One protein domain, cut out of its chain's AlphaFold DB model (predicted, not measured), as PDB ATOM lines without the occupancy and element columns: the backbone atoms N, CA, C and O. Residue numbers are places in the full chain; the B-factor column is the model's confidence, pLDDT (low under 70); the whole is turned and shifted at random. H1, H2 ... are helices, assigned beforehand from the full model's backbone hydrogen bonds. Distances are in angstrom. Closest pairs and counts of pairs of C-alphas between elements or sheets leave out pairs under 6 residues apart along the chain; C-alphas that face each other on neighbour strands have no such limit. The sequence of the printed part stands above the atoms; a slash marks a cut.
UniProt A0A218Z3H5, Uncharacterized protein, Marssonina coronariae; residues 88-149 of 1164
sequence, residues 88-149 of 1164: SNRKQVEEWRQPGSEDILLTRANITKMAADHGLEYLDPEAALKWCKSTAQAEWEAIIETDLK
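Overview. This is residues 88 to 149 of the 1164 residues of an uncharacterized protein of Marssonina coronariae (UniProt A0A218Z3H5). One long straight helix, H3, makes the length, and the shorter H2 packs steeply on its first part. Residues 88 to 94, which include the very short H1, stick out, and so does the far end of H3, residues 141 to 149. The printed part has 62 residues with three named helices, H1, H2, H3 along the chain, and no named strand: all helix. It is only just loose, close to compact, with a radius of gyration of the C-alphas of 13.0 A, and spans 37 by 28 by 21 A.

Arrangement. H3, residues 125 to 149, touches H2, residues 108 to 117, with residues 125 to 132 alone. The closest C-alphas, of Ala 115 and Ala 128, are 5.7 A apart. The two run the same way at a steep tilt of 65 degrees. H1, residues 90 to 93, is apart from both. In H2 and H3 every O i to N i+4 pair is within hydrogen-bond range; H1 is too short for one.

Along the chain. H3 measures 35.6 A, from C-alpha 125 at (-25.596, 32.176, -3.372) to C-alpha 149 at (-45.378, 38.464, 25.571). H2 measures 14.4 A and H1 4.4 A.

Size, cuts and confidence. The printed part has no cut. The C-alphas farthest apart, of Ala 109 and Lys 149, are 37.1 A apart. The link from H1 to H2 is long. Residues 88 to 105 have pLDDT under 70.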
ATOM      1  N   SER A  88     -54.386  48.030  -3.124       52.41
ATOM      2  CA  SER A  88     -53.570  47.139  -2.319       52.41
ATOM      3  C   SER A  88     -52.106  47.404  -2.668       52.41
ATOM      4  O   SER A  88     -51.606  47.011  -3.724       52.41
ATOM      5  N   ASN A  89     -51.417  48.118  -1.769       49.31
ATOM      6  CA  ASN A  89     -50.026  48.532  -1.970       49.31
ATOM      7  C   ASN A  89     -49.068  47.336  -2.072       49.31
ATOM      8  O   ASN A  89     -47.933  47.513  -2.486       49.31
ATOM      9  N   ARG A  90     -49.571  46.122  -1.811       53.06
ATOM     10  CA  ARG A  90     -49.156  44.847  -2.413       53.06
ATOM     11  C   ARG A  90     -48.453  44.992  -3.776       53.06
ATOM     12  O   ARG A  90     -47.309  44.588  -3.864       53.06
ATOM     13  N   LYS A  91     -48.956  45.718  -4.787       52.88
ATOM     14  CA  LYS A  91     -48.188  45.890  -6.058       52.88
ATOM     15  C   LYS A  91     -46.880  46.722  -5.995       52.88
ATOM     16  O   LYS A  91     -46.232  46.895  -7.022       52.88
ATOM     17  N   GLN A  92     -46.475  47.204  -4.819       47.69
ATOM     18  CA  GLN A  92     -45.124  47.687  -4.481       47.69
ATOM     19  C   GLN A  92     -44.530  47.014  -3.219       47.69
ATOM     20  O   GLN A  92     -43.443  47.385  -2.790       47.69
ATOM     21  N   VAL A  93     -45.233  46.053  -2.607       46.06
ATOM     22  CA  VAL A  93     -44.881  45.416  -1.320       46.06
ATOM     23  C   VAL A  93     -44.977  43.876  -1.378       46.06
ATOM     24  O   VAL A  93     -44.573  43.209  -0.443       46.06
ATOM     25  N   GLU A  94     -45.406  43.258  -2.484       45.44
ATOM     26  CA  GLU A  94     -45.420  41.790  -2.670       45.44
ATOM     27  C   GLU A  94     -44.012  41.190  -2.888       45.44
ATOM     28  O   GLU A  94     -43.877  39.974  -2.937       45.44
ATOM     29  N   GLU A  95     -42.949  42.009  -2.949       48.72
ATOM     30  CA  GLU A  95     -41.569  41.535  -2.713       48.72
ATOM     31  C   GLU A  95     -41.280  41.289  -1.210       48.72
ATOM     32  O   GLU A  95     -40.317  40.604  -0.871       48.72
ATOM     33  N   TRP A  96     -42.111  41.800  -0.289       47.22
ATOM     34  CA  TRP A  96     -41.943  41.646   1.161       47.22
ATOM     35  C   TRP A  96     -42.731  40.441   1.691       47.22
ATOM     36  O   TRP A  96     -43.844  40.569   2.196       47.22
ATOM     37  N   ARG A  97     -42.093  39.273   1.530       46.09
ATOM     38  CA  ARG A  97     -42.263  37.986   2.240       46.09
ATOM     39  C   ARG A  97     -43.534  37.814   3.100       46.09
ATOM     40  O   ARG A  97     -43.648  38.402   4.173       46.09
ATOM     41  N   GLN A  98     -44.376  36.839   2.748       48.41
ATOM     42  CA  GLN A  98     -45.164  36.116   3.756       48.41
ATOM     43  C   GLN A  98     -44.364  34.880   4.215       48.41
ATOM     44  O   GLN A  98     -44.029  34.046   3.373       48.41
ATOM     45  N   PRO A  99     -44.030  34.726   5.512       47.00
ATOM     46  CA  PRO A  99     -43.371  33.519   6.005       47.00
ATOM     47  C   PRO A  99     -44.366  32.348   5.993       47.00
ATOM     48  O   PRO A  99     -45.284  32.301   6.806       47.00
ATOM     49  N   GLY A 100     -44.200  31.424   5.040       43.81
ATOM     50  CA  GLY A 100     -45.030  30.218   4.898       43.81
ATOM     51  C   GLY A 100     -45.420  29.862   3.459       43.81
ATOM     52  O   GLY A 100     -45.748  28.713   3.192       43.81
ATOM     53  N   SER A 101     -45.346  30.801   2.508       62.66
ATOM     54  CA  SER A 101     -45.594  30.506   1.089       62.66
ATOM     55  C   SER A 101     -44.361  29.864   0.442       62.66
ATOM     56  O   SER A 101     -43.478  30.566  -0.057       62.66
ATOM     57  N   GLU A 102     -44.310  28.532   0.467       52.03
ATOM     58  CA  GLU A 102     -43.205  27.714  -0.061       52.03
ATOM     59  C   GLU A 102     -42.983  27.916  -1.578       52.03
ATOM     60  O   GLU A 102     -41.847  27.881  -2.050       52.03
ATOM     61  N   ASP A 103     -44.044  28.282  -2.310       47.91
ATOM     62  CA  ASP A 103     -44.050  28.601  -3.748       47.91
ATOM     63  C   ASP A 103     -43.598  30.030  -4.123       47.91
ATOM     64  O   ASP A 103     -43.659  30.413  -5.298       47.91
ATOM     65  N   ILE A 104     -43.082  30.846  -3.188       56.34
ATOM     66  CA  ILE A 104     -42.242  31.979  -3.618       56.34
ATOM     67  C   ILE A 104     -40.967  31.372  -4.198       56.34
ATOM     68  O   ILE A 104     -40.041  31.035  -3.464       56.34
ATOM     69  N   LEU A 105     -40.929  31.250  -5.528       54.94
ATOM     70  CA  LEU A 105     -39.790  30.735  -6.280       54.94
ATOM     71  C   LEU A 105     -38.526  31.532  -5.920       54.94
ATOM     72  O   LEU A 105     -38.259  32.615  -6.451       54.94
ATOM     73  N   LEU A 106     -37.744  30.972  -4.995       73.81
ATOM     74  CA  LEU A 106     -36.471  31.492  -4.500       73.81
ATOM     75  C   LEU A 106     -35.380  31.274  -5.557       73.81
ATOM     76  O   LEU A 106     -34.373  30.600  -5.340       73.81
ATOM     77  N   THR A 107     -35.591  31.853  -6.740       87.94
ATOM     78  CA  THR A 107     -34.628  31.868  -7.836       87.94
ATOM     79  C   THR A 107     -33.310  32.421  -7.311       87.94
ATOM     80  O   THR A 107     -33.297  33.457  -6.644       87.94
ATOM     81  N   ARG A 108     -32.190  31.770  -7.644       91.44
ATOM     82  CA  ARG A 108     -30.840  32.111  -7.153       91.44
ATOM     83  C   ARG A 108     -30.539  33.620  -7.196       91.44
ATOM     84  O   ARG A 108     -29.965  34.144  -6.250       91.44
ATOM     85  N   ALA A 109     -31.004  34.309  -8.244       92.50
ATOM     86  CA  ALA A 109     -30.895  35.758  -8.426       92.50
ATOM     87  C   ALA A 109     -31.665  36.604  -7.387       92.50
ATOM     88  O   ALA A 109     -31.148  37.622  -6.933       92.50
ATOM     89  N   ASN A 110     -32.871  36.189  -6.983       94.88
ATOM     90  CA  ASN A 110     -33.682  36.888  -5.977       94.88
ATOM     91  C   ASN A 110     -33.031  36.781  -4.593       94.88
ATOM     92  O   ASN A 110     -32.970  37.766  -3.863       94.88
ATOM     93  N   ILE A 111     -32.480  35.607  -4.261       95.94
ATOM     94  CA  ILE A 111     -31.738  35.388  -3.012       95.94
ATOM     95  C   ILE A 111     -30.494  36.286  -2.958       95.94
ATOM     96  O   ILE A 111     -30.264  36.954  -1.953       95.94
ATOM     97  N   THR A 112     -29.702  36.339  -4.036       95.00
ATOM     98  CA  THR A 112     -28.491  37.178  -4.084       95.00
ATOM     99  C   THR A 112     -28.804  38.670  -4.112       95.00
ATOM    100  O   THR A 112     -28.104  39.428  -3.450       95.00
ATOM    101  N   LYS A 113     -29.873  39.096  -4.810       96.44
ATOM    102  CA  LYS A 113     -30.387  40.477  -4.744       96.44
ATOM    103  C   LYS A 113     -30.719  40.833  -3.293       96.44
ATOM    104  O   LYS A 113     -30.205  41.812  -2.775       96.44
ATOM    105  N   MET A 114     -31.500  39.989  -2.620       95.06
ATOM    106  CA  MET A 114     -31.952  40.219  -1.246       95.06
ATOM    107  C   MET A 114     -30.805  40.205  -0.220       95.06
ATOM    108  O   MET A 114     -30.859  40.946   0.756       95.06
ATOM    109  N   ALA A 115     -29.739  39.429  -0.444       97.00
ATOM    110  CA  ALA A 115     -28.511  39.543   0.344       97.00
ATOM    111  C   ALA A 115     -27.766  40.862   0.056       97.00
ATOM    112  O   ALA A 115     -27.375  41.560   0.992       97.00
ATOM    113  N   ALA A 116     -27.616  41.253  -1.216       96.38
ATOM    114  CA  ALA A 116     -26.971  42.508  -1.607       96.38
ATOM    115  C   ALA A 116     -27.709  43.755  -1.078       96.38
ATOM    116  O   ALA A 116     -27.063  44.662  -0.555       96.38
ATOM    117  N   ASP A 117     -29.046  43.761  -1.108       96.19
ATOM    118  CA  ASP A 117     -29.899  44.818  -0.539       96.19
ATOM    119  C   ASP A 117     -29.682  44.984   0.986       96.19
ATOM    120  O   ASP A 117     -29.839  46.080   1.526       96.19
ATOM    121  N   HIS A 118     -29.252  43.920   1.678       96.31
ATOM    122  CA  HIS A 118     -28.851  43.927   3.093       96.31
ATOM    123  C   HIS A 118     -27.331  44.122   3.315       96.31
ATOM    124  O   HIS A 118     -26.841  43.951   4.433       96.31
ATOM    125  N   GLY A 119     -26.570  44.498   2.281       97.50
ATOM    126  CA  GLY A 119     -25.121  44.747   2.356       97.50
ATOM    127  C   GLY A 119     -24.245  43.488   2.323       97.50
ATOM    128  O   GLY A 119     -23.046  43.563   2.592       97.50
ATOM    129  N   LEU A 120     -24.824  42.334   1.988       97.12
ATOM    130  CA  LEU A 120     -24.177  41.019   1.949       97.12
ATOM    131  C   LEU A 120     -23.911  40.553   0.505       97.12
ATOM    132  O   LEU A 120     -23.978  39.365   0.197       97.12
ATOM    133  N   GLU A 121     -23.591  41.495  -0.391       96.12
ATOM    134  CA  GLU A 121     -23.324  41.259  -1.826       96.12
ATOM    135  C   GLU A 121     -22.154  40.294  -2.101       96.12
ATOM    136  O   GLU A 121     -22.047  39.732  -3.189       96.12
ATOM    137  N   TYR A 122     -21.291  40.086  -1.105       96.75
ATOM    138  CA  TYR A 122     -20.133  39.194  -1.148       96.75
ATOM    139  C   TYR A 122     -20.449  37.738  -0.761       96.75
ATOM    140  O   TYR A 122     -19.545  36.903  -0.774       96.75
ATOM    141  N   LEU A 123     -21.687  37.418  -0.360       97.69
ATOM    142  CA  LEU A 123     -22.059  36.048  -0.012       97.69
ATOM    143  C   LEU A 123     -22.294  35.200  -1.263       97.69
ATOM    144  O   LEU A 123     -23.124  35.532  -2.111       97.69
ATOM    145  N   ASP A 124     -21.643  34.035  -1.309       97.44
ATOM    146  CA  ASP A 124     -21.984  32.988  -2.267       97.44
ATOM    147  C   ASP A 124     -23.488  32.668  -2.216       97.44
ATOM    148  O   ASP A 124     -24.082  32.696  -1.133       97.44
ATOM    149  N   PRO A 125     -24.137  32.294  -3.334       96.81
ATOM    150  CA  PRO A 125     -25.596  32.176  -3.372       96.81
ATOM    151  C   PRO A 125     -26.188  31.143  -2.395       96.81
ATOM    152  O   PRO A 125     -27.338  31.278  -1.984       96.81
ATOM    153  N   GLU A 126     -25.408  30.147  -1.966       96.38
ATOM    154  CA  GLU A 126     -25.782  29.222  -0.887       96.38
ATOM    155  C   GLU A 126     -25.678  29.845   0.512       96.38
ATOM    156  O   GLU A 126     -26.505  29.560   1.380       96.38
ATOM    157  N   ALA A 127     -24.679  30.697   0.749       96.88
ATOM    158  CA  ALA A 127     -24.545  31.454   1.990       96.88
ATOM    159  C   ALA A 127     -25.627  32.539   2.084       96.88
ATOM    160  O   ALA A 127     -26.236  32.700   3.141       96.88
ATOM    161  N   ALA A 128     -25.954  33.192   0.963       97.44
ATOM    162  CA  ALA A 128     -27.113  34.068   0.836       97.44
ATOM    163  C   ALA A 128     -28.429  33.313   1.122       97.44
ATOM    164  O   ALA A 128     -29.271  33.816   1.859       97.44
ATOM    165  N   LEU A 129     -28.593  32.078   0.625       96.38
ATOM    166  CA  LEU A 129     -29.770  31.238   0.908       96.38
ATOM    167  C   LEU A 129     -29.864  30.871   2.396       96.38
ATOM    168  O   LEU A 129     -30.934  31.008   2.991       96.38
ATOM    169  N   LYS A 130     -28.750  30.454   3.013       97.00
ATOM    170  CA  LYS A 130     -28.667  30.163   4.456       97.00
ATOM    171  C   LYS A 130     -28.993  31.399   5.301       97.00
ATOM    172  O   LYS A 130     -29.784  31.295   6.235       97.00
ATOM    173  N   TRP A 131     -28.459  32.567   4.937       97.38
ATOM    174  CA  TRP A 131     -28.761  33.837   5.602       97.38
ATOM    175  C   TRP A 131     -30.239  34.237   5.453       97.38
ATOM    176  O   TRP A 131     -30.880  34.575   6.447       97.38
ATOM    177  N   CYS A 132     -30.817  34.121   4.252       96.56
ATOM    178  CA  CYS A 132     -32.236  34.398   4.014       96.56
ATOM    179  C   CYS A 132     -33.151  33.485   4.849       96.56
ATOM    180  O   CYS A 132     -34.096  33.984   5.460       96.56
ATOM    181  N   LYS A 133     -32.845  32.178   4.934       96.00
ATOM    182  CA  LYS A 133     -33.581  31.227   5.789       96.00
ATOM    183  C   LYS A 133     -33.454  31.569   7.277       96.00
ATOM    184  O   LYS A 133     -34.468  31.670   7.956       96.00
ATOM    185  N   SER A 134     -32.234  31.803   7.765       95.62
ATOM    186  CA  SER A 134     -31.987  32.167   9.170       95.62
ATOM    187  C   SER A 134     -32.670  33.483   9.562       95.62
ATOM    188  O   SER A 134     -33.208  33.584  10.659       95.62
ATOM    189  N   THR A 135     -32.714  34.462   8.652       96.12
ATOM    190  CA  THR A 135     -33.420  35.733   8.873       96.12
ATOM    191  C   THR A 135     -34.932  35.519   8.958       96.12
ATOM    192  O   THR A 135     -35.549  35.998   9.900       96.12
ATOM    193  N   ALA A 136     -35.522  34.751   8.035       92.81
ATOM    194  CA  ALA A 136     -36.957  34.446   8.061       92.81
ATOM    195  C   ALA A 136     -37.373  33.635   9.306       92.81
ATOM    196  O   ALA A 136     -38.452  33.857   9.851       92.81
ATOM    197  N   GLN A 137     -36.509  32.735   9.787       94.81
ATOM    198  CA  GLN A 137     -36.720  32.022  11.049       94.81
ATOM    199  C   GLN A 137     -36.680  32.980  12.250       94.81
ATOM    200  O   GLN A 137     -37.592  32.951  13.068       94.81
ATOM    201  N   ALA A 138     -35.685  33.870  12.330       94.88
ATOM    202  CA  ALA A 138     -35.595  34.856  13.409       94.88
ATOM    203  C   ALA A 138     -36.772  35.856  13.403       94.88
ATOM    204  O   ALA A 138     -37.241  36.262  14.464       94.88
ATOM    205  N   GLU A 139     -37.283  36.227  12.222       94.50
ATOM    206  CA  GLU A 139     -38.508  37.028  12.069       94.50
ATOM    207  C   GLU A 139     -39.743  36.284  12.619       94.50
ATOM    208  O   GLU A 139     -40.555  36.880  13.325       94.50
ATOM    209  N   TRP A 140     -39.866  34.977  12.355       91.44
ATOM    210  CA  TRP A 140     -40.966  34.133  12.846       91.44
ATOM    211  C   TRP A 140     -40.896  33.874  14.362       91.44
ATOM    212  O   TRP A 140     -41.899  34.019  15.060       91.44
ATOM    213  N   GLU A 141     -39.707  33.575  14.891       94.88
ATOM    214  CA  GLU A 141     -39.470  33.418  16.334       94.88
ATOM    215  C   GLU A 141     -39.753  34.724  17.097       94.88
ATOM    216  O   GLU A 141     -40.371  34.692  18.162       94.88
ATOM    217  N   ALA A 142     -39.391  35.881  16.528       93.56
ATOM    218  CA  ALA A 142     -39.703  37.185  17.111       93.56
ATOM    219  C   ALA A 142     -41.214  37.482  17.141       93.56
ATOM    220  O   ALA A 142     -41.690  38.044  18.128       93.56
ATOM    221  N   ILE A 143     -41.974  37.084  16.109       90.69
ATOM    222  CA  ILE A 143     -43.445  37.195  16.109       90.69
ATOM    223  C   ILE A 143     -44.030  36.368  17.261       90.69
ATOM    224  O   ILE A 143     -44.779  36.910  18.077       90.69
ATOM    225  N   ILE A 144     -43.612  35.105  17.397       91.38
ATOM    226  CA  ILE A 144     -44.072  34.213  18.474       91.38
ATOM    227  C   ILE A 144     -43.699  34.758  19.860       91.38
ATOM    228  O   ILE A 144     -44.542  34.737  20.761       91.38
ATOM    229  N   GLU A 145     -42.487  35.301  20.048       95.06
ATOM    230  CA  GLU A 145     -42.138  35.959  21.314       95.06
ATOM    231  C   GLU A 145     -43.057  37.163  21.572       95.06
ATOM    232  O   GLU A 145     -43.547  37.318  22.691       95.06
ATOM    233  N   THR A 146     -43.345  37.999  20.564       92.56
ATOM    234  CA  THR A 146     -44.246  39.147  20.752       92.56
ATOM    235  C   THR A 146     -45.684  38.746  21.060       92.56
ATOM    236  O   THR A 146     -46.286  39.371  21.934       92.56
ATOM    237  N   ASP A 147     -46.218  37.694  20.438       91.31
ATOM    238  CA  ASP A 147     -47.580  37.221  20.700       91.31
ATOM    239  C   ASP A 147     -47.692  36.657  22.126       91.31
ATOM    240  O   ASP A 147     -48.518  37.137  22.909       91.31
ATOM    241  N   LEU A 148     -46.778  35.759  22.525       91.25
ATOM    242  CA  LEU A 148     -46.691  35.232  23.897       91.25
ATOM    243  C   LEU A 148     -46.554  36.352  24.945       91.25
ATOM    244  O   LEU A 148     -47.216  36.338  25.983       91.25
ATOM    245  N   LYS A 149     -45.706  37.348  24.666       90.38
ATOM    246  CA  LYS A 149     -45.378  38.464  25.571       90.38
ATOM    247  C   LYS A 149     -46.448  39.555  25.613       90.38
ATOM    248  O   LYS A 149     -46.509  40.305  26.587       90.38
TER     249      LYS A 149